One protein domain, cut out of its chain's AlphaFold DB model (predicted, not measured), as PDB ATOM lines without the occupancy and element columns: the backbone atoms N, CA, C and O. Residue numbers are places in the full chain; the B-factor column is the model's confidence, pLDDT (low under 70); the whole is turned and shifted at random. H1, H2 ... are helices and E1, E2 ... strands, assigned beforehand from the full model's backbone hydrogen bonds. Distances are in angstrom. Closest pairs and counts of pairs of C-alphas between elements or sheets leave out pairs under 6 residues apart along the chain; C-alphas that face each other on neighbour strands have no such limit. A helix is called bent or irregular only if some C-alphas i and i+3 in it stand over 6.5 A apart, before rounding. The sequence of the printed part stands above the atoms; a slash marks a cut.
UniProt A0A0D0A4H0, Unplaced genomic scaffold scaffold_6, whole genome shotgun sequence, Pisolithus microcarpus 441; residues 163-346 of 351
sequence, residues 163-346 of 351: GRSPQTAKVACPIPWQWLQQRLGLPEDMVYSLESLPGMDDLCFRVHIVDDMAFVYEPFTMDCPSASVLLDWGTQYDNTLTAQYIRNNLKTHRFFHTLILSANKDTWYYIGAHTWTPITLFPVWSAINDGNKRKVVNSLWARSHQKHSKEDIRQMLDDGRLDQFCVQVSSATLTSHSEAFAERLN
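This is residues 163 to 346 of the 351 residues of an uncharacterized protein of Pisolithus microcarpus 441 (UniProt A0A0D0A4H0). A strongly twisted sheet of eight strands is folded at its long strand E7, which bends by 86 degrees: E1, E6, E3 and E2 belong to one wing, E8, E5 and E4 to the other. H3 packs on E2, E7 and E8, H2 on E2 and E3, while H7 and H1 lie at one end of the longest axis and H4, H5 and H6 gather at the other. The 184 printed residues hold seven named helices and eight named strands, in the order E1 H1 H2 E2 E3 E4 E5 H3 E6 E7 H4 H5 H6 E8 H7; the class is mixed, helices and strands. The sheet is branched and mixed. The whole is compact, with a radius of gyration of the C-alphas of 16.0 A and spans of 45 by 35 by 29 A.

E1, residues 173 to 176, begins at C-alpha 173 (13.872, -49.565, 8.750). H1 is 177 to 184 and H2 188 to 199, 17.6 A; both are only just irregular, with C-alphas 178 and 181 7.0 A apart and 195 and 198 6.8 A apart. E2 is 206 to 210, E3 213 to 217, E4 220 to 224, E5 227 to 234, 21.9 A, and H3 236 to 249, 20.2 A. E6 is 256 to 261 and E7 267 to 279, 27.8 A, with its bend at C-alpha 273 (10.646, -42.111, 17.765). H4 is 284 to 287, H5 290 to 303, 19.7 A, H6 310 to 318, E8 323 to 330, 22.9 A, and H7 335 to 344, ending at C-alpha 344 (21.993, -49.013, 16.845).

E7 has E1 and E8 on one side, N 175 to O 268 at 2.7 A and N 277 to O 328 at 2.9 A, and E6 on the other, N 260 to O 269 at 2.8 A; these pairs are antiparallel. E6 and E3 are parallel, N 216 to O 259 at 2.8 A. Hairpin E2 and E3 has N 215 to O 208 at 2.8 A. E5 is antiparallel to E8, N 230 to O 327 at 2.8 A, and forms a hairpin with E4, N 222 to O 229 at 2.9 A. H3, height 7.8 A over the sheet, comes closest to E8 at the C-alphas of Asn 239 and Phe 325, 6.1 A. H7 lies over E7, closest C-alphas Gly 272 and Ser 338, 4.6 A. H2, height 9.9 A, runs along E3 at 5 degrees on the local plane. H1 is on the sheet, height 7.7 A. H5 touches H6 with residues 297 to 301 alone, closest C-alphas Trp 301 and Lys 310, 6.0 A, at a steep tilt of 64 degrees, opposite ways. H4, H5 and H6 only graze the sheet. In H3, H5, H6 and H7 every O i to N i+4 pair is within hydrogen-bond range; H1 has 2 of 4, H2 5 of 8, and H4 is too short for one.

The C-alphas farthest apart, Asp 319 and Asn 346, are 47.1 A apart. The printed part has no cut and no long link. Its mean pLDDT is 95.4, and no printed residue is under 70.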
ATOM      1  N   GLY A 163      -0.776 -50.905   6.125       82.88
ATOM      2  CA  GLY A 163       0.582 -51.433   5.934       82.88
ATOM      3  C   GLY A 163       1.593 -50.438   5.349       82.88
ATOM      4  O   GLY A 163       2.631 -50.850   4.827       82.88
ATOM      5  N   ARG A 164       1.295 -49.133   5.405       88.31
ATOM      6  CA  ARG A 164       2.268 -48.063   5.155       88.31
ATOM      7  C   ARG A 164       2.597 -47.358   6.456       88.31
ATOM      8  O   ARG A 164       1.705 -47.122   7.267       88.31
ATOM      9  N   SER A 165       3.862 -46.985   6.606       89.69
ATOM     10  CA  SER A 165       4.297 -46.097   7.677       89.69
ATOM     11  C   SER A 165       3.563 -44.755   7.579       89.69
ATOM     12  O   SER A 165       3.323 -44.297   6.458       89.69
ATOM     13  N   PRO A 166       3.232 -44.119   8.714       93.25
ATOM     14  CA  PRO A 166       2.650 -42.784   8.697       93.25
ATOM     15  C   PRO A 166       3.608 -41.773   8.059       93.25
ATOM     16  O   PRO A 166       4.825 -41.952   8.112       93.25
ATOM     17  N   GLN A 167       3.088 -40.687   7.496       92.62
ATOM     18  CA  GLN A 167       3.887 -39.650   6.837       92.62
ATOM     19  C   GLN A 167       4.906 -38.987   7.779       92.62
ATOM     20  O   GLN A 167       5.959 -38.531   7.331       92.62
ATOM     21  N   THR A 168       4.646 -38.965   9.090       91.62
ATOM     22  CA  THR A 168       5.614 -38.491  10.092       91.62
ATOM     23  C   THR A 168       6.830 -39.404  10.262       91.62
ATOM     24  O   THR A 168       7.801 -38.988  10.901       91.62
ATOM     25  N   ALA A 169       6.814 -40.624   9.717       91.94
ATOM     26  CA  ALA A 169       7.931 -41.555   9.785       91.94
ATOM     27  C   ALA A 169       9.097 -41.061   8.917       91.94
ATOM     28  O   ALA A 169       9.114 -41.229   7.698       91.94
ATOM     29  N   LYS A 170      10.097 -40.447   9.556       87.12
ATOM     30  CA  LYS A 170      11.313 -39.962   8.877       87.12
ATOM     31  C   LYS A 170      12.325 -41.071   8.600       87.12
ATOM     32  O   LYS A 170      13.180 -40.924   7.732       87.12
ATOM     33  N   VAL A 171      12.232 -42.164   9.350       86.56
ATOM     34  CA  VAL A 171      13.081 -43.346   9.216       86.56
ATOM     35  C   VAL A 171      12.160 -44.547   9.089       86.56
ATOM     36  O   VAL A 171      11.295 -44.742   9.935       86.56
ATOM     37  N   ALA A 172      12.335 -45.334   8.034       89.31
ATOM     38  CA  ALA A 172      11.634 -46.597   7.851       89.31
ATOM     39  C   ALA A 172      12.683 -47.696   7.683       89.31
ATOM     40  O   ALA A 172      13.313 -47.799   6.633       89.31
ATOM     41  N   CYS A 173      12.889 -48.487   8.733       91.88
ATOM     42  CA  CYS A 173      13.872 -49.565   8.750       91.88
ATOM     43  C   CYS A 173      13.155 -50.915   8.894       91.88
ATOM     44  O   CYS A 173      12.487 -51.131   9.909       91.88
ATOM     45  N   PRO A 174      13.266 -51.824   7.908       94.06
ATOM     46  CA  PRO A 174      12.794 -53.188   8.073       94.06
ATOM     47  C   PRO A 174      13.724 -53.961   9.019       94.06
ATOM     48  O   PRO A 174      14.943 -53.974   8.849       94.06
ATOM     49  N   ILE A 175      13.130 -54.656   9.980       94.12
ATOM     50  CA  ILE A 175      13.784 -55.539  10.939       94.12
ATOM     51  C   ILE A 175      13.131 -56.916  10.782       94.12
ATOM     52  O   ILE A 175      12.001 -57.121  11.242       94.12
ATOM     53  N   PRO A 176      13.789 -57.862  10.090       93.12
ATOM     54  CA  PRO A 176      13.257 -59.211   9.961       93.12
ATOM     55  C   PRO A 176      13.119 -59.859  11.338       93.12
ATOM     56  O   PRO A 176      13.962 -59.624  12.207       93.12
ATOM     57  N   TRP A 177      12.101 -60.704  11.513       90.44
ATOM     58  CA  TRP A 177      11.783 -61.345  12.795       90.44
ATOM     59  C   TRP A 177      13.010 -61.942  13.508       90.44
ATOM     60  O   TRP A 177      13.296 -61.600  14.652       90.44
ATOM     61  N   GLN A 178      13.817 -62.722  12.781       91.12
ATOM     62  CA  GLN A 178      15.038 -63.372  13.286       91.12
ATOM     63  C   GLN A 178      16.090 -62.410  13.880       91.12
ATOM     64  O   GLN A 178      16.926 -62.823  14.676       91.12
ATOM     65  N   TRP A 179      16.071 -61.127  13.500       93.25
ATOM     66  CA  TRP A 179      16.999 -60.108  14.002       93.25
ATOM     67  C   TRP A 179      16.404 -59.254  15.119       93.25
ATOM     68  O   TRP A 179      17.145 -58.512  15.762       93.25
ATOM     69  N   LEU A 180      15.088 -59.323  15.338       92.00
ATOM     70  CA  LEU A 180      14.379 -58.455  16.271       92.00
ATOM     71  C   LEU A 180      14.918 -58.631  17.692       92.00
ATOM     72  O   LEU A 180      15.373 -57.663  18.294       92.00
ATOM     73  N   GLN A 181      14.955 -59.875  18.177       93.31
ATOM     74  CA  GLN A 181      15.452 -60.206  19.512       93.31
ATOM     75  C   GLN A 181      16.912 -59.781  19.695       93.31
ATOM     76  O   GLN A 181      17.233 -59.079  20.651       93.31
ATOM     77  N   GLN A 182      17.790 -60.156  18.757       93.06
ATOM     78  CA  GLN A 182      19.223 -59.876  18.859       93.06
ATOM     79  C   GLN A 182      19.527 -58.372  18.834       93.06
ATOM     80  O   GLN A 182      20.364 -57.904  19.601       93.06
ATOM     81  N   ARG A 183      18.874 -57.606  17.949       93.44
ATOM     82  CA  ARG A 183      19.174 -56.175  17.769       93.44
ATOM     83  C   ARG A 183      18.568 -55.297  18.853       93.44
ATOM     84  O   ARG A 183      19.155 -54.274  19.193       93.44
ATOM     85  N   LEU A 184      17.403 -55.675  19.368       94.56
ATOM     86  CA  LEU A 184      16.704 -54.909  20.397       94.56
ATOM     87  C   LEU A 184      17.019 -55.395  21.817       94.56
ATOM     88  O   LEU A 184      16.652 -54.717  22.770       94.56
ATOM     89  N   GLY A 185      17.716 -56.527  21.968       94.25
ATOM     90  CA  GLY A 185      18.032 -57.103  23.275       94.25
ATOM     91  C   GLY A 185      16.779 -57.536  24.033       94.25
ATOM     92  O   GLY A 185      16.711 -57.371  25.248       94.25
ATOM     93  N   LEU A 186      15.768 -58.031  23.312       94.19
ATOM     94  CA  LEU A 186      14.474 -58.366  23.902       94.19
ATOM     95  C   LEU A 186      14.588 -59.635  24.749       94.19
ATOM     96  O   LEU A 186      15.208 -60.607  24.299       94.19
ATOM     97  N   PRO A 187      13.974 -59.661  25.941       93.81
ATOM     98  CA  PRO A 187      13.896 -60.884  26.715       93.81
ATOM     99  C   PRO A 187      12.967 -61.890  26.008       93.81
ATOM    100  O   PRO A 187      12.090 -61.523  25.223       93.81
ATOM    101  N   GLU A 188      13.205 -63.180  26.232       93.00
ATOM    102  CA  GLU A 188      12.549 -64.274  25.497       93.00
ATOM    103  C   GLU A 188      11.023 -64.303  25.693       93.00
ATOM    104  O   GLU A 188      10.268 -64.544  24.750       93.00
ATOM    105  N   ASP A 189      10.556 -63.981  26.896       93.50
ATOM    106  CA  ASP A 189       9.134 -63.854  27.229       93.50
ATOM    107  C   ASP A 189       8.435 -62.762  26.407       93.50
ATOM    108  O   ASP A 189       7.275 -62.909  26.003       93.50
ATOM    109  N   MET A 190       9.148 -61.680  26.102       92.75
ATOM    110  CA  MET A 190       8.638 -60.614  25.252       92.75
ATOM    111  C   MET A 190       8.583 -61.035  23.786       92.75
ATOM    112  O   MET A 190       7.590 -60.758  23.115       92.75
ATOM    113  N   VAL A 191       9.592 -61.759  23.299       93.75
ATOM    114  CA  VAL A 191       9.570 -62.332  21.944       93.75
ATOM    115  C   VAL A 191       8.352 -63.238  21.782       93.75
ATOM    116  O   VAL A 191       7.564 -63.023  20.865       93.75
ATOM    117  N   TYR A 192       8.110 -64.145  22.732       93.56
ATOM    118  CA  TYR A 192       6.919 -65.001  22.738       93.56
ATOM    119  C   TYR A 192       5.610 -64.193  22.757       93.56
ATOM    120  O   TYR A 192       4.642 -64.514  22.065       93.56
ATOM    121  N   SER A 193       5.577 -63.102  23.525       93.81
ATOM    122  CA  SER A 193       4.419 -62.205  23.574       93.81
ATOM    123  C   SER A 193       4.154 -61.547  22.216       93.81
ATOM    124  O   SER A 193       3.004 -61.506  21.775       93.81
ATOM    125  N   LEU A 194       5.201 -61.102  21.518       94.94
ATOM    126  CA  LEU A 194       5.109 -60.535  20.172       94.94
ATOM    127  C   LEU A 194       4.698 -61.585  19.121       94.94
ATOM    128  O   LEU A 194       3.883 -61.263  18.256       94.94
ATOM    129  N   GLU A 195       5.177 -62.833  19.215       93.69
ATOM    130  CA  GLU A 195       4.758 -63.954  18.342       93.69
ATOM    131  C   GLU A 195       3.291 -64.320  18.517       93.69
ATOM    132  O   GLU A 195       2.665 -64.852  17.603       93.69
ATOM    133  N   SER A 196       2.728 -64.040  19.692       93.50
ATOM    134  CA  SER A 196       1.327 -64.330  19.969       93.50
ATOM    135  C   SER A 196       0.361 -63.298  19.375       93.50
ATOM    136  O   SER A 196      -0.809 -63.628  19.193       93.50
ATOM    137  N   LEU A 197       0.826 -62.087  19.025       92.69
ATOM    138  CA  LEU A 197      -0.024 -60.995  18.517       92.69
ATOM    139  C   LEU A 197      -0.837 -61.364  17.259       92.69
ATOM    140  O   LEU A 197      -2.027 -61.034  17.223       92.69
ATOM    141  N   PRO A 198      -0.271 -62.050  16.242       92.31
ATOM    142  CA  PRO A 198      -1.040 -62.516  15.089       92.31
ATOM    143  C   PRO A 198      -2.116 -63.542  15.450       92.31
ATOM    144  O   PRO A 198      -3.131 -63.597  14.769       92.31
ATOM    145  N   GLY A 199      -1.892 -64.344  16.499       93.12
ATOM    146  CA  GLY A 199      -2.786 -65.418  16.948       93.12
ATOM    147  C   GLY A 199      -3.907 -64.973  17.892       93.12
ATOM    148  O   GLY A 199      -4.689 -65.806  18.355       93.12
ATOM    149  N   MET A 200      -3.963 -63.686  18.238       94.06
ATOM    150  CA  MET A 200      -5.070 -63.123  19.009       94.06
ATOM    151  C   MET A 200      -6.305 -62.997  18.114       94.06
ATOM    152  O   MET A 200      -6.193 -62.588  16.963       94.06
ATOM    153  N   ASP A 201      -7.489 -63.313  18.640       94.81
ATOM    154  CA  ASP A 201      -8.764 -63.295  17.906       94.81
ATOM    155  C   ASP A 201      -9.625 -62.055  18.211       94.81
ATOM    156  O   ASP A 201     -10.791 -61.988  17.816       94.81
ATOM    157  N   ASP A 202      -9.059 -61.069  18.908       95.06
ATOM    158  CA  ASP A 202      -9.736 -59.841  19.309       95.06
ATOM    159  C   ASP A 202      -9.790 -58.784  18.195       95.06
ATOM    160  O   ASP A 202      -8.924 -58.676  17.319       95.06
ATOM    161  N   LEU A 203     -10.844 -57.975  18.241       95.94
ATOM    162  CA  LEU A 203     -11.047 -56.817  17.382       95.94
ATOM    163  C   LEU A 203     -10.676 -55.576  18.197       95.94
ATOM    164  O   LEU A 203     -11.567 -54.905  18.691       95.94
ATOM    165  N   CYS A 204      -9.393 -55.323  18.459       96.44
ATOM    166  CA  CYS A 204      -8.957 -54.112  19.166       96.44
ATOM    167  C   CYS A 204      -7.557 -53.662  18.738       96.44
ATOM    168  O   CYS A 204      -6.812 -54.433  18.140       96.44
ATOM    169  N   PHE A 205      -7.156 -52.443  19.106       97.44
ATOM    170  CA  PHE A 205      -5.801 -51.940  18.856       97.44
ATOM    171  C   PHE A 205      -4.743 -52.796  19.571       97.44
ATOM    172  O   PHE A 205      -4.602 -52.734  20.795       97.44
ATOM    173  N   ARG A 206      -3.989 -53.598  18.805       96.50
ATOM    174  CA  ARG A 206      -2.978 -54.526  19.332       96.50
ATOM    175  C   ARG A 206      -1.635 -53.826  19.493       96.50
ATOM    176  O   ARG A 206      -0.928 -53.565  18.517       96.50
ATOM    177  N   VAL A 207      -1.281 -53.546  20.743       96.75
ATOM    178  CA  VAL A 207      -0.024 -52.889  21.099       96.75
ATOM    179  C   VAL A 207       0.652 -53.573  22.276       96.75
ATOM    180  O   VAL A 207       0.016 -53.905  23.274       96.75
ATOM    181  N   HIS A 208       1.966 -53.727  22.174       96.75
ATOM    182  CA  HIS A 208       2.832 -54.119  23.276       96.75
ATOM    183  C   HIS A 208       3.866 -53.015  23.510       96.75
ATOM    184  O   HIS A 208       4.423 -52.480  22.553       96.75
ATOM    185  N   ILE A 209       4.091 -52.633  24.767       96.88
ATOM    186  CA  ILE A 209       5.022 -51.550  25.131       96.88
ATOM    187  C   ILE A 209       6.000 -52.119  26.143       96.88
ATOM    188  O   ILE A 209       5.564 -52.670  27.150       96.88
ATOM    189  N   VAL A 210       7.290 -51.977  25.864       95.62
ATOM    190  CA  VAL A 210       8.372 -52.356  26.773       95.62
ATOM    191  C   VAL A 210       9.415 -51.265  26.732       95.62
ATOM    192  O   VAL A 210       9.879 -50.892  25.655       95.62
ATOM    193  N   ASP A 211       9.744 -50.749  27.911       95.75
ATOM    194  CA  ASP A 211      10.552 -49.549  28.065       95.75
ATOM    195  C   ASP A 211      10.007 -48.412  27.177       95.75
ATOM    196  O   ASP A 211       8.817 -48.089  27.198       95.75
ATOM    197  N   ASP A 212      10.864 -47.811  26.361       97.25
ATOM    198  CA  ASP A 212      10.518 -46.771  25.404       97.25
ATOM    199  C   ASP A 212      10.203 -47.317  24.000       97.25
ATOM    200  O   ASP A 212      10.215 -46.557  23.036       97.25
ATOM    201  N   MET A 213       9.891 -48.607  23.846       97.94
ATOM    202  CA  MET A 213       9.536 -49.220  22.561       97.94
ATOM    203  C   MET A 213       8.057 -49.604  22.513       97.94
ATOM    204  O   MET A 213       7.542 -50.264  23.412       97.94
ATOM    205  N   ALA A 214       7.379 -49.241  21.424       97.94
ATOM    206  CA  ALA A 214       5.990 -49.608  21.165       97.94
ATOM    207  C   ALA A 214       5.895 -50.470  19.900       97.94
ATOM    208  O   ALA A 214       6.227 -50.018  18.804       97.94
ATOM    209  N   PHE A 215       5.404 -51.694  20.055       97.62
ATOM    210  CA  PHE A 215       5.189 -52.670  18.992       97.62
ATOM    211  C   PHE A 215       3.704 -52.712  18.652       97.62
ATOM    212  O   PHE A 215       2.885 -53.095  19.487       97.62
ATOM    213  N   VAL A 216       3.354 -52.301  17.437       97.25
ATOM    214  CA  VAL A 216       1.967 -52.200  16.971       97.25
ATOM    215  C   VAL A 216       1.717 -53.210  15.866       97.25
ATOM    216  O   VAL A 216       2.424 -53.230  14.856       97.25
ATOM    217  N   TYR A 217       0.699 -54.041  16.050       96.25
ATOM    218  CA  TYR A 217       0.338 -55.075  15.091       96.25
ATOM    219  C   TYR A 217      -0.804 -54.604  14.189       96.25
ATOM    220  O   TYR A 217      -1.894 -54.308  14.667       96.25
ATOM    221  N   GLU A 218      -0.542 -54.541  12.884       95.06
ATOM    222  CA  GLU A 218      -1.507 -54.189  11.836       95.06
ATOM    223  C   GLU A 218      -2.346 -52.915  12.082       95.06
ATOM    224  O   GLU A 218      -3.561 -52.931  11.860       95.06
ATOM    225  N   PRO A 219      -1.752 -51.775  12.486       96.44
ATOM    226  CA  PRO A 219      -2.517 -50.545  12.578       96.44
ATOM    227  C   PRO A 219      -2.912 -50.062  11.179       96.44
ATOM    228  O   PRO A 219      -2.142 -50.157  10.211       96.44
ATOM    229  N   PHE A 220      -4.084 -49.444  11.080       97.06
ATOM    230  CA  PHE A 220      -4.356 -48.517   9.992       97.06
ATOM    231  C   PHE A 220      -3.575 -47.235  10.257       97.06
ATOM    232  O   PHE A 220      -3.420 -46.803  11.399       97.06
ATOM    233  N   THR A 221      -3.082 -46.611   9.198       96.88
ATOM    234  CA  THR A 221      -2.448 -45.300   9.288       96.88
ATOM    235  C   THR A 221      -3.321 -44.283   8.591       96.88
ATOM    236  O   THR A 221      -3.838 -44.529   7.500       96.88
ATOM    237  N   MET A 222      -3.528 -43.145   9.238       96.50
ATOM    238  CA  MET A 222      -4.251 -42.024   8.669       96.50
ATOM    239  C   MET A 222      -3.361 -40.793   8.720       96.50
ATOM    240  O   MET A 222      -2.955 -40.358   9.796       96.50
ATOM    241  N   ASP A 223      -3.062 -40.250   7.548       95.88
ATOM    242  CA  ASP A 223      -2.273 -39.035   7.416       95.88
ATOM    243  C   ASP A 223      -3.196 -37.856   7.126       95.88
ATOM    244  O   ASP A 223      -3.977 -37.874   6.170       95.88
ATOM    245  N   CYS A 224      -3.093 -36.840   7.975       91.00
ATOM    246  CA  CYS A 224      -3.725 -35.536   7.860       91.00
ATOM    247  C   CYS A 224      -2.627 -34.482   7.630       91.00
ATOM    248  O   CYS A 224      -1.478 -34.695   8.025       91.00
ATOM    249  N   PRO A 225      -2.944 -33.305   7.063       87.75
ATOM    250  CA  PRO A 225      -1.948 -32.251   6.846       87.75
ATOM    251  C   PRO A 225      -1.195 -31.827   8.117       87.75
ATOM    252  O   PRO A 225      -0.047 -31.395   8.048       87.75
ATOM    253  N   SER A 226      -1.846 -31.941   9.277       84.56
ATOM    254  CA  SER A 226      -1.335 -31.501  10.576       84.56
ATOM    255  C   SER A 226      -0.821 -32.640  11.468       84.56
ATOM    256  O   SER A 226      -0.149 -32.368  12.466       84.56
ATOM    257  N   ALA A 227      -1.131 -33.901  11.151       91.00
ATOM    258  CA  ALA A 227      -0.881 -35.030  12.042       91.00
ATOM    259  C   ALA A 227      -0.893 -36.378  11.314       91.00
ATOM    260  O   ALA A 227      -1.639 -36.575  10.361       91.00
ATOM    261  N   SER A 228      -0.145 -37.339  11.848       96.12
ATOM    262  CA  SER A 228      -0.293 -38.753  11.513       96.12
ATOM    263  C   SER A 228      -0.956 -39.487  12.676       96.12
ATOM    264  O   SER A 228      -0.701 -39.186  13.845       96.12
ATOM    265  N   VAL A 229      -1.816 -40.451  12.367       97.50
ATOM    266  CA  VAL A 229      -2.621 -41.184  13.348       97.50
ATOM    267  C   VAL A 229      -2.504 -42.683  13.091       97.50
ATOM    268  O   VAL A 229      -2.655 -43.139  11.957       97.50
ATOM    269  N   LEU A 230      -2.254 -43.449  14.151       97.69
ATOM    270  CA  LEU A 230      -2.481 -44.891  14.178       97.69
ATOM    271  C   LEU A 230      -3.933 -45.133  14.588       97.69
ATOM    272  O   LEU A 230      -4.402 -44.592  15.592       97.69
ATOM    273  N   LEU A 231      -4.642 -45.911  13.786       97.56
ATOM    274  CA  LEU A 231      -6.077 -46.121  13.876       97.56
ATOM    275  C   LEU A 231      -6.371 -47.619  13.916       97.56
ATOM    276  O   LEU A 231      -5.757 -48.400  13.190       97.56
ATOM    277  N   ASP A 232      -7.336 -48.003  14.736       97.75
ATOM    278  CA  ASP A 232      -7.952 -49.326  14.708       97.75
ATOM    279  C   ASP A 232      -9.390 -49.233  15.233       97.75
ATOM    280  O   ASP A 232      -9.856 -48.146  15.580       97.75
ATOM    281  N   TRP A 233     -10.095 -50.356  15.288       98.25
ATOM    282  CA  TRP A 233     -11.432 -50.457  15.857       98.25
ATOM    283  C   TRP A 233     -11.466 -51.510  16.948       98.25
ATOM    284  O   TRP A 233     -10.815 -52.548  16.843       98.25
ATOM    285  N   GLY A 234     -12.261 -51.245  17.976       98.25
ATOM    286  CA  GLY A 234     -12.551 -52.229  18.996       98.25
ATOM    287  C   GLY A 234     -13.714 -51.880  19.886       98.25
ATOM    288  O   GLY A 234     -14.353 -50.843  19.726       98.25
ATOM    289  N   THR A 235     -14.034 -52.782  20.806       98.00
ATOM    290  CA  THR A 235     -15.116 -52.516  21.752       98.00
ATOM    291  C   THR A 235     -14.752 -51.317  22.628       98.00
ATOM    292  O   THR A 235     -13.578 -51.061  22.909       98.00
ATOM    293  N   GLN A 236     -15.754 -50.582  23.112       97.62
ATOM    294  CA  GLN A 236     -15.526 -49.454  24.020       97.62
ATOM    295  C   GLN A 236     -14.693 -49.853  25.254       97.62
ATOM    296  O   GLN A 236     -13.846 -49.086  25.726       97.62
ATOM    297  N   TYR A 237     -14.921 -51.067  25.763       97.69
ATOM    298  CA  TYR A 237     -14.184 -51.630  26.889       97.69
ATOM    299  C   TYR A 237     -12.697 -51.811  26.554       97.69
ATOM    300  O   TYR A 237     -11.846 -51.269  27.263       97.69
ATOM    301  N   ASP A 238     -12.382 -52.482  25.444       97.31
ATOM    302  CA  ASP A 238     -10.995 -52.729  25.029       97.31
ATOM    303  C   ASP A 238     -10.270 -51.420  24.707       97.31
ATOM    304  O   ASP A 238      -9.155 -51.193  25.174       97.31
ATOM    305  N   ASN A 239     -10.935 -50.497  24.009       98.00
ATOM    306  CA  ASN A 239     -10.394 -49.172  23.706       98.00
ATOM    307  C   ASN A 239     -10.054 -48.385  24.981       98.00
ATOM    308  O   ASN A 239      -9.021 -47.714  25.044       98.00
ATOM    309  N   THR A 240     -10.889 -48.481  26.020       97.81
ATOM    310  CA  THR A 240     -10.640 -47.832  27.316       97.81
ATOM    311  C   THR A 240      -9.414 -48.423  28.006       97.81
ATOM    312  O   THR A 240      -8.556 -47.672  28.485       97.81
ATOM    313  N   LEU A 241      -9.293 -49.753  28.022       97.81
ATOM    314  CA  LEU A 241      -8.148 -50.439  28.619       97.81
ATOM    315  C   LEU A 241      -6.852 -50.148  27.860       97.81
ATOM    316  O   LEU A 241      -5.845 -49.814  28.486       97.81
ATOM    317  N   THR A 242      -6.886 -50.157  26.529       97.75
ATOM    318  CA  THR A 242      -5.738 -49.787  25.692       97.75
ATOM    319  C   THR A 242      -5.339 -48.326  25.899       97.75
ATOM    320  O   THR A 242      -4.154 -48.023  26.059       97.75
ATOM    321  N   ALA A 243      -6.300 -47.399  25.995       98.12
ATOM    322  CA  ALA A 243      -6.015 -45.998  26.309       98.12
ATOM    323  C   ALA A 243      -5.316 -45.851  27.666       98.12
ATOM    324  O   ALA A 243      -4.353 -45.093  27.797       98.12
ATOM    325  N   GLN A 244      -5.807 -46.553  28.690       98.19
ATOM    326  CA  GLN A 244      -5.224 -46.530  30.027       98.19
ATOM    327  C   GLN A 244      -3.815 -47.130  30.030       98.19
ATOM    328  O   GLN A 244      -2.912 -46.550  30.636       98.19
ATOM    329  N   TYR A 245      -3.614 -48.238  29.318       97.81
ATOM    330  CA  TYR A 245      -2.317 -48.883  29.151       97.81
ATOM    331  C   TYR A 245      -1.285 -47.935  28.522       97.81
ATOM    332  O   TYR A 245      -0.215 -47.719  29.094       97.81
ATOM    333  N   ILE A 246      -1.633 -47.275  27.412       97.94
ATOM    334  CA  ILE A 246      -0.765 -46.281  26.761       97.94
ATOM    335  C   ILE A 246      -0.486 -45.104  27.703       97.94
ATOM    336  O   ILE A 246       0.668 -44.725  27.896       97.94
ATOM    337  N   ARG A 247      -1.518 -44.537  28.345       97.81
ATOM    338  CA  ARG A 247      -1.355 -43.400  29.271       97.81
ATOM    339  C   ARG A 247      -0.472 -43.731  30.467       97.81
ATOM    340  O   ARG A 247       0.247 -42.854  30.932       97.81
ATOM    341  N   ASN A 248      -0.533 -44.955  30.985       97.75
ATOM    342  CA  ASN A 248       0.319 -45.371  32.094       97.75
ATOM    343  C   ASN A 248       1.793 -45.431  31.678       97.75
ATOM    344  O   ASN A 248       2.625 -44.900  32.406       97.75
ATOM    345  N   ASN A 249       2.101 -45.968  30.496       97.75
ATOM    346  CA  ASN A 249       3.467 -45.990  29.962       97.75
ATOM    347  C   ASN A 249       3.982 -44.585  29.589       97.75
ATOM    348  O   ASN A 249       5.156 -44.280  29.763       97.75
ATOM    349  N   LEU A 250       3.104 -43.676  29.157       96.94
ATOM    350  CA  LEU A 250       3.477 -42.279  28.890       96.94
ATOM    351  C   LEU A 250       3.868 -41.484  30.150       96.94
ATOM    352  O   LEU A 250       4.438 -40.400  30.042       96.94
ATOM    353  N   LYS A 251       3.574 -41.991  31.357       97.25
ATOM    354  CA  LYS A 251       4.046 -41.372  32.609       97.25
ATOM    355  C   LYS A 251       5.539 -41.604  32.830       97.25
ATOM    356  O   LYS A 251       6.183 -40.776  33.469       97.25
ATOM    357  N   THR A 252       6.074 -42.716  32.330       97.75
ATOM    358  CA  THR A 252       7.488 -43.091  32.461       97.75
ATOM    359  C   THR A 252       8.297 -42.713  31.226       97.75
ATOM    360  O   THR A 252       9.446 -42.296  31.358       97.75
ATOM    361  N   HIS A 253       7.693 -42.771  30.037       97.38
ATOM    362  CA  HIS A 253       8.370 -42.511  28.767       97.38
ATOM    363  C   HIS A 253       7.756 -41.307  28.050       97.38
ATOM    364  O   HIS A 253       6.549 -41.226  27.843       97.38
ATOM    365  N   ARG A 254       8.598 -40.352  27.640       96.50
ATOM    366  CA  ARG A 254       8.146 -39.138  26.931       96.50
ATOM    367  C   ARG A 254       7.791 -39.389  25.463       96.50
ATOM    368  O   ARG A 254       7.076 -38.592  24.860       96.50
ATOM    369  N   PHE A 255       8.332 -40.448  24.881       97.56
ATOM    370  CA  PHE A 255       8.118 -40.868  23.503       97.56
ATOM    371  C   PHE A 255       8.322 -42.380  23.406       97.56
ATOM    372  O   PHE A 255       8.876 -42.981  24.325       97.56
ATOM    373  N   PHE A 256       7.915 -42.962  22.280       98.38
ATOM    374  CA  PHE A 256       8.168 -44.360  21.963       98.38
ATOM    375  C   PHE A 256       8.893 -44.517  20.627       98.38
ATOM    376  O   PHE A 256       8.471 -43.962  19.607       98.38
ATOM    377  N   HIS A 257       9.937 -45.338  20.605       98.00
ATOM    378  CA  HIS A 257      10.446 -45.981  19.403       98.00
ATOM    379  C   HIS A 257       9.366 -46.921  18.872       98.00
ATOM    380  O   HIS A 257       9.069 -47.953  19.466       98.00
ATOM    381  N   THR A 258       8.715 -46.525  17.781       98.00
ATOM    382  CA  THR A 258       7.533 -47.232  17.284       98.00
ATOM    383  C   THR A 258       7.923 -48.224  16.195       98.00
ATOM    384  O   THR A 258       8.555 -47.855  15.200       98.00
ATOM    385  N   LEU A 259       7.518 -49.476  16.373       97.31
ATOM    386  CA  LEU A 259       7.665 -50.565  15.420       97.31
ATOM    387  C   LEU A 259       6.281 -51.040  14.979       97.31
ATOM    388  O   LEU A 259       5.391 -51.221  15.805       97.31
ATOM    389  N   ILE A 260       6.101 -51.254  13.678       96.75
ATOM    390  CA  ILE A 260       4.834 -51.703  13.095       96.75
ATOM    391  C   ILE A 260       5.034 -53.023  12.354       96.75
ATOM    392  O   ILE A 260       5.900 -53.114  11.483       96.75
ATOM    393  N   LEU A 261       4.199 -54.020  12.643       95.06
ATOM    394  CA  LEU A 261       4.096 -55.249  11.856       95.06
ATOM    395  C   LEU A 261       2.877 -55.163  10.932       95.06
ATOM    396  O   LEU A 261       1.799 -54.756  11.354       95.06
ATOM    397  N   SER A 262       3.042 -55.508   9.656       89.25
ATOM    398  CA  SER A 262       1.934 -55.575   8.692       89.25
ATOM    399  C   SER A 262       1.509 -57.024   8.472       89.25
ATOM    400  O   SER A 262       2.373 -57.888   8.426       89.25
ATOM    401  N   ALA A 263       0.221 -57.259   8.208       79.94
ATOM    402  CA  ALA A 263      -0.386 -58.593   8.094       79.94
ATOM    403  C   ALA A 263       0.359 -59.571   7.191       79.94
ATOM    404  O   ALA A 263       0.485 -60.756   7.465       79.94
ATOM    405  N   ASN A 264       0.844 -59.047   6.071       78.31
ATOM    406  CA  ASN A 264       1.389 -59.854   4.990       78.31
ATOM    407  C   ASN A 264       2.915 -59.992   5.085       78.31
ATOM    408  O   ASN A 264       3.556 -60.265   4.070       78.31
ATOM    409  N   LYS A 265       3.522 -59.660   6.232       79.62
ATOM    410  CA  LYS A 265       4.975 -59.534   6.355       79.62
ATOM    411  C   LYS A 265       5.475 -60.051   7.698       79.62
ATOM    412  O   LYS A 265       5.122 -59.500   8.729       79.62
ATOM    413  N   ASP A 266       6.458 -60.943   7.655       88.44
ATOM    414  CA  ASP A 266       7.241 -61.381   8.826       88.44
ATOM    415  C   ASP A 266       8.371 -60.390   9.161       88.44
ATOM    416  O   ASP A 266       9.522 -60.742   9.437       88.44
ATOM    417  N   THR A 267       8.095 -59.095   9.014       93.69
ATOM    418  CA  THR A 267       9.095 -58.032   9.138       93.69
ATOM    419  C   THR A 267       8.494 -56.840   9.852       93.69
ATOM    420  O   THR A 267       7.555 -56.212   9.359       93.69
ATOM    421  N   TRP A 268       9.089 -56.504  10.993       95.62
ATOM    422  CA  TRP A 268       8.775 -55.286  11.719       95.62
ATOM    423  C   TRP A 268       9.379 -54.092  11.002       95.62
ATOM    424  O   TRP A 268      10.499 -54.148  10.507       95.62
ATOM    425  N   TYR A 269       8.654 -52.986  10.967       95.44
ATOM    426  CA  TYR A 269       9.150 -51.724  10.446       95.44
ATOM    427  C   TYR A 269       9.316 -50.760  11.600       95.44
ATOM    428  O   TYR A 269       8.330 -50.313  12.182       95.44
ATOM    429  N   TYR A 270      10.556 -50.413  11.918       96.62
ATOM    430  CA  TYR A 270      10.815 -49.277  12.784       96.62
ATOM    431  C   TYR A 270      10.495 -47.994  12.019       96.62
ATOM    432  O   TYR A 270      11.089 -47.740  10.968       96.62
ATOM    433  N   ILE A 271       9.540 -47.215  12.532       96.50
ATOM    434  CA  ILE A 271       9.051 -45.989  11.887       96.50
ATOM    435  C   ILE A 271       9.598 -44.705  12.525       96.50
ATOM    436  O   ILE A 271       9.310 -43.608  12.048       96.50
ATOM    437  N   GLY A 272      10.380 -44.820  13.602       96.88
ATOM    438  CA  GLY A 272      10.969 -43.688  14.318       96.88
ATOM    439  C   GLY A 272      10.450 -43.512  15.746       96.88
ATOM    440  O   GLY A 272       9.507 -44.175  16.190       96.88
ATOM    441  N   ALA A 273      11.076 -42.581  16.458       97.75
ATOM    442  CA  ALA A 273      10.646 -42.111  17.765       97.75
ATOM    443  C   ALA A 273       9.473 -41.129  17.618       97.75
ATOM    444  O   ALA A 273       9.558 -40.145  16.879       97.75
ATOM    445  N   HIS A 274       8.384 -41.393  18.340       97.81
ATOM    446  CA  HIS A 274       7.158 -40.605  18.279       97.81
ATOM    447  C   HIS A 274       6.631 -40.277  19.670       97.81
ATOM    448  O   HIS A 274       6.590 -41.125  20.558       97.81
ATOM    449  N   THR A 275       6.137 -39.055  19.835       97.56
ATOM    450  CA  THR A 275       5.188 -38.762  20.914       97.56
ATOM    451  C   THR A 275       3.846 -39.386  20.559       97.56
ATOM    452  O   THR A 275       3.425 -39.321  19.404       97.56
ATOM    453  N   TRP A 276       3.202 -40.027  21.533       98.19
ATOM    454  CA  TRP A 276       1.901 -40.669  21.365       98.19
ATOM    455  C   TRP A 276       0.853 -39.917  22.171       98.19
ATOM    456  O   TRP A 276       1.062 -39.619  23.344       98.19
ATOM    457  N   THR A 277      -0.287 -39.623  21.556       97.75
ATOM    458  CA  THR A 277      -1.427 -39.002  22.239       97.75
ATOM    459  C   THR A 277      -2.707 -39.717  21.820       97.75
ATOM    460  O   THR A 277      -3.098 -39.604  20.659       97.75
ATOM    461  N   PRO A 278      -3.377 -40.462  22.720       97.69
ATOM    462  CA  PRO A 278      -4.720 -40.960  22.448       97.69
ATOM    463  C   PRO A 278      -5.660 -39.778  22.210       97.69
ATOM    464  O   PRO A 278      -5.766 -38.897  23.067       97.69
ATOM    465  N   ILE A 279      -6.326 -39.754  21.059       96.94
ATOM    466  CA  ILE A 279      -7.209 -38.658  20.649       96.94
ATOM    467  C   ILE A 279      -8.577 -39.187  20.229       96.94
ATOM    468  O   ILE A 279      -8.736 -40.355  19.883       96.94
ATOM    469  N   THR A 280      -9.566 -38.301  20.231       95.62
ATOM    470  CA  THR A 280     -10.876 -38.551  19.632       95.62
ATOM    471  C   THR A 280     -10.945 -37.802  18.309       95.62
ATOM    472  O   THR A 280     -10.617 -36.619  18.248       95.62
ATOM    473  N   LEU A 281     -11.358 -38.500  17.256       94.31
ATOM    474  CA  LEU A 281     -11.534 -37.946  15.916       94.31
ATOM    475  C   LEU A 281     -13.008 -37.971  15.516       94.31
ATOM    476  O   LEU A 281     -13.835 -38.561  16.212       94.31
ATOM    477  N   PHE A 282     -13.332 -37.350  14.379       94.81
ATOM    478  CA  PHE A 282     -14.630 -37.555  13.740       94.81
ATOM    479  C   PHE A 282     -14.863 -39.057  13.456       94.81
ATOM    480  O   PHE A 282     -13.882 -39.802  13.345       94.81
ATOM    481  N   PRO A 283     -16.125 -39.514  13.315       96.38
ATOM    482  CA  PRO A 283     -16.447 -40.905  12.990       96.38
ATOM    483  C   PRO A 283     -15.873 -41.326  11.624       96.38
ATOM    484  O   PRO A 283     -16.502 -41.157  10.578       96.38
ATOM    485  N   VAL A 284     -14.657 -41.880  11.618       96.81
ATOM    486  CA  VAL A 284     -13.901 -42.239  10.409       96.81
ATOM    487  C   VAL A 284     -14.677 -43.259   9.591       96.81
ATOM    488  O   VAL A 284     -14.737 -43.137   8.370       96.81
ATOM    489  N   TRP A 285     -15.329 -44.224  10.251       97.81
ATOM    490  CA  TRP A 285     -16.153 -45.236   9.586       97.81
ATOM    491  C   TRP A 285     -17.260 -44.619   8.720       97.81
ATOM    492  O   TRP A 285     -17.467 -45.042   7.583       97.81
ATOM    493  N   SER A 286     -17.933 -43.578   9.213       97.38
ATOM    494  CA  SER A 286     -18.985 -42.879   8.467       97.38
ATOM    495  C   SER A 286     -18.431 -42.035   7.316       97.38
ATOM    496  O   SER A 286     -19.135 -41.817   6.334       97.38
ATOM    497  N   ALA A 287     -17.181 -41.579   7.418       96.25
ATOM    498  CA  ALA A 287     -16.552 -40.679   6.453       96.25
ATOM    499  C   ALA A 287     -15.782 -41.399   5.326       96.25
ATOM    500  O   ALA A 287     -15.514 -40.808   4.280       96.25
ATOM    501  N   ILE A 288     -15.399 -42.670   5.505       96.50
ATOM    502  CA  ILE A 288     -14.702 -43.447   4.468       96.50
ATOM    503  C   ILE A 288     -15.663 -44.000   3.404       96.50
ATOM    504  O   ILE A 288     -16.778 -44.433   3.687       96.50
ATOM    505  N   ASN A 289     -15.183 -44.070   2.158       96.00
ATOM    506  CA  ASN A 289     -15.908 -44.715   1.059       96.00
ATOM    507  C   ASN A 289     -15.995 -46.247   1.217       96.00
ATOM    508  O   ASN A 289     -15.178 -46.866   1.904       96.00
ATOM    509  N   ASP A 290     -16.926 -46.877   0.496       97.00
ATOM    510  CA  ASP A 290     -17.168 -48.329   0.560       97.00
ATOM    511  C   ASP A 290     -15.948 -49.192   0.216       97.00
ATOM    512  O   ASP A 290     -15.782 -50.290   0.757       97.00
ATOM    513  N   GLY A 291     -15.064 -48.711  -0.663       96.88
ATOM    514  CA  GLY A 291     -13.821 -49.406  -0.994       96.88
ATOM    515  C   GLY A 291     -12.896 -49.524   0.218       96.88
ATOM    516  O   GLY A 291     -12.337 -50.589   0.480       96.88
ATOM    517  N   ASN A 292     -12.771 -48.447   0.993       96.31
ATOM    518  CA  ASN A 292     -12.018 -48.434   2.242       96.31
ATOM    519  C   ASN A 292     -12.753 -49.175   3.367       96.31
ATOM    520  O   ASN A 292     -12.101 -49.921   4.095       96.31
ATOM    521  N   LYS A 293     -14.089 -49.078   3.453       97.88
ATOM    522  CA  LYS A 293     -14.892 -49.894   4.383       97.88
ATOM    523  C   LYS A 293     -14.626 -51.386   4.196       97.88
ATOM    524  O   LYS A 293     -14.352 -52.099   5.155       97.88
ATOM    525  N   ARG A 294     -14.609 -51.855   2.943       97.88
ATOM    526  CA  ARG A 294     -14.295 -53.251   2.602       97.88
ATOM    527  C   ARG A 294     -12.896 -53.665   3.065       97.88
ATOM    528  O   ARG A 294     -12.727 -54.797   3.507       97.88
ATOM    529  N   LYS A 295     -11.900 -52.777   2.972       96.69
ATOM    530  CA  LYS A 295     -10.536 -53.048   3.467       96.69
ATOM    531  C   LYS A 295     -10.504 -53.190   4.986       96.69
ATOM    532  O   LYS A 295      -9.890 -54.137   5.465       96.69
ATOM    533  N   VAL A 296     -11.187 -52.298   5.710       97.62
ATOM    534  CA  VAL A 296     -11.308 -52.366   7.176       97.62
ATOM    535  C   VAL A 296     -11.945 -53.690   7.591       97.62
ATOM    536  O   VAL A 296     -11.325 -54.463   8.314       97.62
ATOM    537  N   VAL A 297     -13.114 -54.016   7.031       98.12
ATOM    538  CA  VAL A 297     -13.822 -55.277   7.310       98.12
ATOM    539  C   VAL A 297     -12.959 -56.497   6.983       98.12
ATOM    540  O   VAL A 297     -12.895 -57.427   7.777       98.12
ATOM    541  N   ASN A 298     -12.261 -56.510   5.841       97.19
ATOM    542  CA  ASN A 298     -11.395 -57.632   5.469       97.19
ATOM    543  C   ASN A 298     -10.213 -57.819   6.433       97.19
ATOM    544  O   ASN A 298      -9.873 -58.960   6.735       97.19
ATOM    545  N   SER A 299      -9.590 -56.732   6.894       96.06
ATOM    546  CA  SER A 299      -8.471 -56.798   7.842       96.06
ATOM    547  C   SER A 299      -8.941 -57.271   9.220       96.06
ATOM    548  O   SER A 299      -8.369 -58.218   9.754       96.06
ATOM    549  N   LEU A 300     -10.043 -56.725   9.741       97.00
ATOM    550  CA  LEU A 300     -10.653 -57.178  10.998       97.00
ATOM    551  C   LEU A 300     -11.117 -58.646  10.927       97.00
ATOM    552  O   LEU A 300     -10.929 -59.415  11.869       97.00
ATOM    553  N   TRP A 301     -11.674 -59.073   9.790       97.62
ATOM    554  CA  TRP A 301     -12.080 -60.463   9.550       97.62
ATOM    555  C   TRP A 301     -10.891 -61.431   9.554       97.62
ATOM    556  O   TRP A 301     -10.962 -62.497  10.167       97.62
ATOM    557  N   ALA A 302      -9.789 -61.054   8.900       95.69
ATOM    558  CA  ALA A 302      -8.567 -61.854   8.895       95.69
ATOM    559  C   ALA A 302      -7.960 -61.953  10.305       95.69
ATOM    560  O   ALA A 302      -7.641 -63.049  10.763       95.69
ATOM    561  N   ARG A 303      -7.877 -60.821  11.014       94.38
ATOM    562  CA  ARG A 303      -7.318 -60.718  12.368       94.38
ATOM    563  C   ARG A 303      -8.116 -61.441  13.445       94.38
ATOM    564  O   ARG A 303      -7.531 -61.893  14.417       94.38
ATOM    565  N   SER A 304      -9.432 -61.547  13.289       96.25
ATOM    566  CA  SER A 304     -10.291 -62.310  14.205       96.25
ATOM    567  C   SER A 304     -10.324 -63.806  13.886       96.25
ATOM    568  O   SER A 304     -11.194 -64.519  14.379       96.25
ATOM    569  N   HIS A 305      -9.427 -64.294  13.020       95.62
ATOM    570  CA  HIS A 305      -9.394 -65.685  12.560       95.62
ATOM    571  C   HIS A 305     -10.755 -66.182  12.063       95.62
ATOM    572  O   HIS A 305     -11.125 -67.336  12.271       95.62
ATOM    573  N   GLN A 306     -11.510 -65.301  11.396       96.75
ATOM    574  CA  GLN A 306     -12.836 -65.605  10.852       96.75
ATOM    575  C   GLN A 306     -13.876 -66.001  11.918       96.75
ATOM    576  O   GLN A 306     -14.906 -66.584  11.584       96.75
ATOM    577  N   LYS A 307     -13.639 -65.666  13.195       97.31
ATOM    578  CA  LYS A 307     -14.590 -65.875  14.300       97.31
ATOM    579  C   LYS A 307     -15.895 -65.109  14.091       97.31
ATOM    580  O   LYS A 307     -16.958 -65.583  14.478       97.31
ATOM    581  N   HIS A 308     -15.798 -63.945  13.459       97.81
ATOM    582  CA  HIS A 308     -16.929 -63.137  13.027       97.81
ATOM    583  C   HIS A 308     -17.062 -63.210  11.507       97.81
ATOM    584  O   HIS A 308     -16.064 -63.284  10.787       97.81
ATOM    585  N   SER A 309     -18.291 -63.165  10.995       98.31
ATOM    586  CA  SER A 309     -18.499 -63.006   9.556       98.31
ATOM    587  C   SER A 309     -18.174 -61.567   9.139       98.31
ATOM    588  O   SER A 309     -18.217 -60.640   9.948       98.31
ATOM    589  N   LYS A 310     -17.862 -61.347   7.857       98.44
ATOM    590  CA  LYS A 310     -17.636 -59.986   7.338       98.44
ATOM    591  C   LYS A 310     -18.866 -59.090   7.507       98.44
ATOM    592  O   LYS A 310     -18.709 -57.899   7.755       98.44
ATOM    593  N   GLU A 311     -20.058 -59.672   7.381       98.50
ATOM    594  CA  GLU A 311     -21.323 -58.960   7.568       98.50
ATOM    595  C   GLU A 311     -21.544 -58.586   9.036       98.50
ATOM    596  O   GLU A 311     -21.911 -57.455   9.321       98.50
ATOM    597  N   ASP A 312     -21.226 -59.487   9.971       98.56
ATOM    598  CA  ASP A 312     -21.296 -59.195  11.407       98.56
ATOM    599  C   ASP A 312     -20.333 -58.063  11.789       98.56
ATOM    600  O   ASP A 312     -20.748 -57.098  12.420       98.56
ATOM    601  N   ILE A 313     -19.079 -58.097  11.316       98.62
ATOM    602  CA  ILE A 313     -18.111 -57.007  11.545       98.62
ATOM    603  C   ILE A 313     -18.618 -55.686  10.963       98.62
ATOM    604  O   ILE A 313     -18.511 -54.646  11.611       98.62
ATOM    605  N   ARG A 314     -19.168 -55.707   9.741       98.62
ATOM    606  CA  ARG A 314     -19.749 -54.511   9.120       98.62
ATOM    607  C   ARG A 314     -20.894 -53.963   9.971       98.62
ATOM    608  O   ARG A 314     -20.888 -52.777  10.276       98.62
ATOM    609  N   GLN A 315     -21.807 -54.828  10.406       98.62
ATOM    610  CA  GLN A 315     -22.927 -54.455  11.259       98.62
ATOM    611  C   GLN A 315     -22.454 -53.889  12.601       98.62
ATOM    612  O   GLN A 315     -22.990 -52.878  13.033       98.62
ATOM    613  N   MET A 316     -21.427 -54.481  13.224       98.62
ATOM    614  CA  MET A 316     -20.823 -53.983  14.464       98.62
ATOM    615  C   MET A 316     -20.192 -52.587  14.313       98.62
ATOM    616  O   MET A 316     -20.157 -51.817  15.267       98.62
ATOM    617  N   LEU A 317     -19.659 -52.256  13.133       98.44
ATOM    618  CA  LEU A 317     -19.141 -50.916  12.833       98.44
ATOM    619  C   LEU A 317     -20.278 -49.925  12.543       98.44
ATOM    620  O   LEU A 317     -20.213 -48.774  12.965       98.44
ATOM    621  N   ASP A 318     -21.315 -50.368  11.829       98.31
ATOM    622  CA  ASP A 318     -22.483 -49.549  11.490       98.31
ATOM    623  C   ASP A 318     -23.348 -49.225  12.727       98.31
ATOM    624  O   ASP A 318     -23.889 -48.124  12.815       98.31
ATOM    625  N   ASP A 319     -23.456 -50.145  13.693       98.12
ATOM    626  CA  ASP A 319     -24.230 -49.971  14.934       98.12
ATOM    627  C   ASP A 319     -23.417 -49.445  16.134       98.12
ATOM    628  O   ASP A 319     -23.985 -49.215  17.203       98.12
ATOM    629  N   GLY A 320     -22.110 -49.221  15.963       97.81
ATOM    630  CA  GLY A 320     -21.231 -48.670  17.000       97.81
ATOM    631  C   GLY A 320     -20.809 -49.663  18.088       97.81
ATOM    632  O   GLY A 320     -20.263 -49.253  19.109       97.81
ATOM    633  N   ARG A 321     -21.015 -50.975  17.915       98.38
ATOM    634  CA  ARG A 321     -20.408 -51.987  18.804       98.38
ATOM    635  C   ARG A 321     -18.881 -52.039  18.689       98.38
ATOM    636  O   ARG A 321     -18.219 -52.456  19.642       98.38
ATOM    637  N   LEU A 322     -18.327 -51.641  17.543       98.56
ATOM    638  CA  LEU A 322     -16.896 -51.408  17.343       98.56
ATOM    639  C   LEU A 322     -16.642 -49.917  17.131       98.56
ATOM    640  O   LEU A 322     -16.914 -49.364  16.066       98.56
ATOM    641  N   ASP A 323     -16.049 -49.295  18.140       98.06
ATOM    642  CA  ASP A 323     -15.649 -47.898  18.124       98.06
ATOM    643  C   ASP A 323     -14.217 -47.748  17.619       98.06
ATOM    644  O   ASP A 323     -13.339 -48.577  17.880       98.06
ATOM    645  N   GLN A 324     -13.953 -46.643  16.927       97.81
ATOM    646  CA  GLN A 324     -12.594 -46.309  16.520       97.81
ATOM    647  C   GLN A 324     -11.709 -45.975  17.730       97.81
ATOM    648  O   GLN A 324     -12.112 -45.266  18.655       97.81
ATOM    649  N   PHE A 325     -10.460 -46.416  17.673       98.38
ATOM    650  CA  PHE A 325      -9.397 -46.051  18.594       98.38
ATOM    651  C   PHE A 325      -8.287 -45.335  17.832       98.38
ATOM    652  O   PHE A 325      -7.764 -45.858  16.848       98.38
ATOM    653  N   CYS A 326      -7.929 -44.131  18.274       98.06
ATOM    654  CA  CYS A 326      -6.991 -43.276  17.559       98.06
ATOM    655  C   CYS A 326      -5.830 -42.861  18.463       98.06
ATOM    656  O   CYS A 326      -6.026 -42.332  19.560       98.06
ATOM    657  N   VAL A 327      -4.610 -43.029  17.960       98.19
ATOM    658  CA  VAL A 327      -3.388 -42.539  18.593       98.19
ATOM    659  C   VAL A 327      -2.677 -41.617  17.621       98.19
ATOM    660  O   VAL A 327      -2.155 -42.053  16.597       98.19
ATOM    661  N   GLN A 328      -2.635 -40.330  17.943       97.62
ATOM    662  CA  GLN A 328      -1.809 -39.385  17.209       97.62
ATOM    663  C   GLN A 328      -0.337 -39.678  17.480       97.62
ATOM    664  O   GLN A 328       0.070 -39.797  18.638       97.62
ATOM    665  N   VAL A 329       0.451 -39.739  16.411       97.38
ATOM    666  CA  VAL A 329       1.903 -39.902  16.460       97.38
ATOM    667  C   VAL A 329       2.584 -38.674  15.861       97.38
ATOM    668  O   VAL A 329       2.199 -38.183  14.802       97.38
ATOM    669  N   SER A 330       3.597 -38.144  16.549       96.00
ATOM    670  CA  SER A 330       4.360 -36.982  16.075       96.00
ATOM    671  C   SER A 330       5.860 -37.149  16.294       96.00
ATOM    672  O   SER A 330       6.306 -37.460  17.401       96.00
ATOM    673  N   SER A 331       6.631 -36.901  15.229       95.38
ATOM    674  CA  SER A 331       8.098 -36.981  15.186       95.38
ATOM    675  C   SER A 331       8.788 -35.609  15.179       95.38
ATOM    676  O   SER A 331      10.007 -35.532  14.999       95.38
ATOM    677  N   ALA A 332       8.033 -34.515  15.358       93.25
ATOM    678  CA  ALA A 332       8.482 -33.142  15.092       93.25
ATOM    679  C   ALA A 332       9.843 -32.794  15.728       93.25
ATOM    680  O   ALA A 332      10.692 -32.193  15.071       93.25
ATOM    681  N   THR A 333      10.078 -33.236  16.964       94.88
ATOM    682  CA  THR A 333      11.296 -32.950  17.741       94.88
ATOM    683  C   THR A 333      12.156 -34.189  18.010       94.88
ATOM    684  O   THR A 333      13.043 -34.139  18.854       94.88
ATOM    685  N   LEU A 334      11.895 -35.314  17.334       96.12
ATOM    686  CA  LEU A 334      12.467 -36.627  17.676       96.12
ATOM    687  C   LEU A 334      13.287 -37.260  16.541       96.12
ATOM    688  O   LEU A 334      13.583 -38.456  16.569       96.12
ATOM    689  N   THR A 335      13.675 -36.471  15.536       95.25
ATOM    690  CA  THR A 335      14.470 -36.961  14.395       95.25
ATOM    691  C   THR A 335      15.804 -37.560  14.848       95.25
ATOM    692  O   THR A 335      16.100 -38.692  14.491       95.25
ATOM    693  N   SER A 336      16.552 -36.857  15.706       96.12
ATOM    694  CA  SER A 336      17.858 -37.315  16.204       96.12
ATOM    695  C   SER A 336      17.757 -38.605  17.020       96.12
ATOM    696  O   SER A 336      18.554 -39.517  16.837       96.12
ATOM    697  N   HIS A 337      16.732 -38.725  17.872       97.12
ATOM    698  CA  HIS A 337      16.432 -39.973  18.582       97.12
ATOM    699  C   HIS A 337      16.115 -41.108  17.605       97.12
ATOM    700  O   HIS A 337      16.538 -42.245  17.806       97.12
ATOM    701  N   SER A 338      15.385 -40.795  16.531       96.56
ATOM    702  CA  SER A 338      15.023 -41.783  15.521       96.56
ATOM    703  C   SER A 338      16.249 -42.331  14.799       96.56
ATOM    704  O   SER A 338      16.365 -43.546  14.648       96.56
ATOM    705  N   GLU A 339      17.152 -41.441  14.390       95.31
ATOM    706  CA  GLU A 339      18.395 -41.760  13.684       95.31
ATOM    707  C   GLU A 339      19.366 -42.532  14.581       95.31
ATOM    708  O   GLU A 339      19.787 -43.620  14.202       95.31
ATOM    709  N   ALA A 340      19.612 -42.067  15.810       95.69
ATOM    710  CA  ALA A 340      20.495 -42.755  16.754       95.69
ATOM    711  C   ALA A 340      20.022 -44.187  17.070       95.69
ATOM    712  O   ALA A 340      20.822 -45.116  17.180       95.69
ATOM    713  N   PHE A 341      18.708 -44.399  17.192       96.12
ATOM    714  CA  PHE A 341      18.162 -45.742  17.383       96.12
ATOM    715  C   PHE A 341      18.283 -46.602  16.120       96.12
ATOM    716  O   PHE A 341      18.615 -47.779  16.208       96.12
ATOM    717  N   ALA A 342      18.072 -46.026  14.933       95.12
ATOM    718  CA  ALA A 342      18.262 -46.741  13.671       95.12
ATOM    719  C   ALA A 342      19.726 -47.159  13.449       95.12
ATOM    720  O   ALA A 342      19.984 -48.277  13.004       95.12
ATOM    721  N   GLU A 343      20.686 -46.314  13.823       94.12
ATOM    722  CA  GLU A 343      22.114 -46.644  13.794       94.12
ATOM    723  C   GLU A 343      22.433 -47.829  14.710       94.12
ATOM    724  O   GLU A 343      23.104 -48.768  14.283       94.12
ATOM    725  N   ARG A 344      21.873 -47.860  15.930       93.94
ATOM    726  CA  ARG A 344      21.993 -49.013  16.845       93.94
ATOM    727  C   ARG A 344      21.425 -50.306  16.258       93.94
ATOM    728  O   ARG A 344      21.917 -51.388  16.564       93.94
ATOM    729  N   LEU A 345      20.417 -50.204  15.394       93.06
ATOM    730  CA  LEU A 345      19.863 -51.335  14.650       93.06
ATOM    731  C   LEU A 345      20.732 -51.766  13.458       93.06
ATOM    732  O   LEU A 345      20.310 -52.641  12.698       93.06
ATOM    733  N   ASN A 346      21.921 -51.179  13.284       91.25
ATOM    734  CA  ASN A 346      22.789 -51.334  12.117       91.25
ATOM    735  C   ASN A 346      22.093 -50.948  10.803       91.25
ATOM    736  O   ASN A 346      22.347 -51.545   9.755       91.25
TER     737      ASN A 346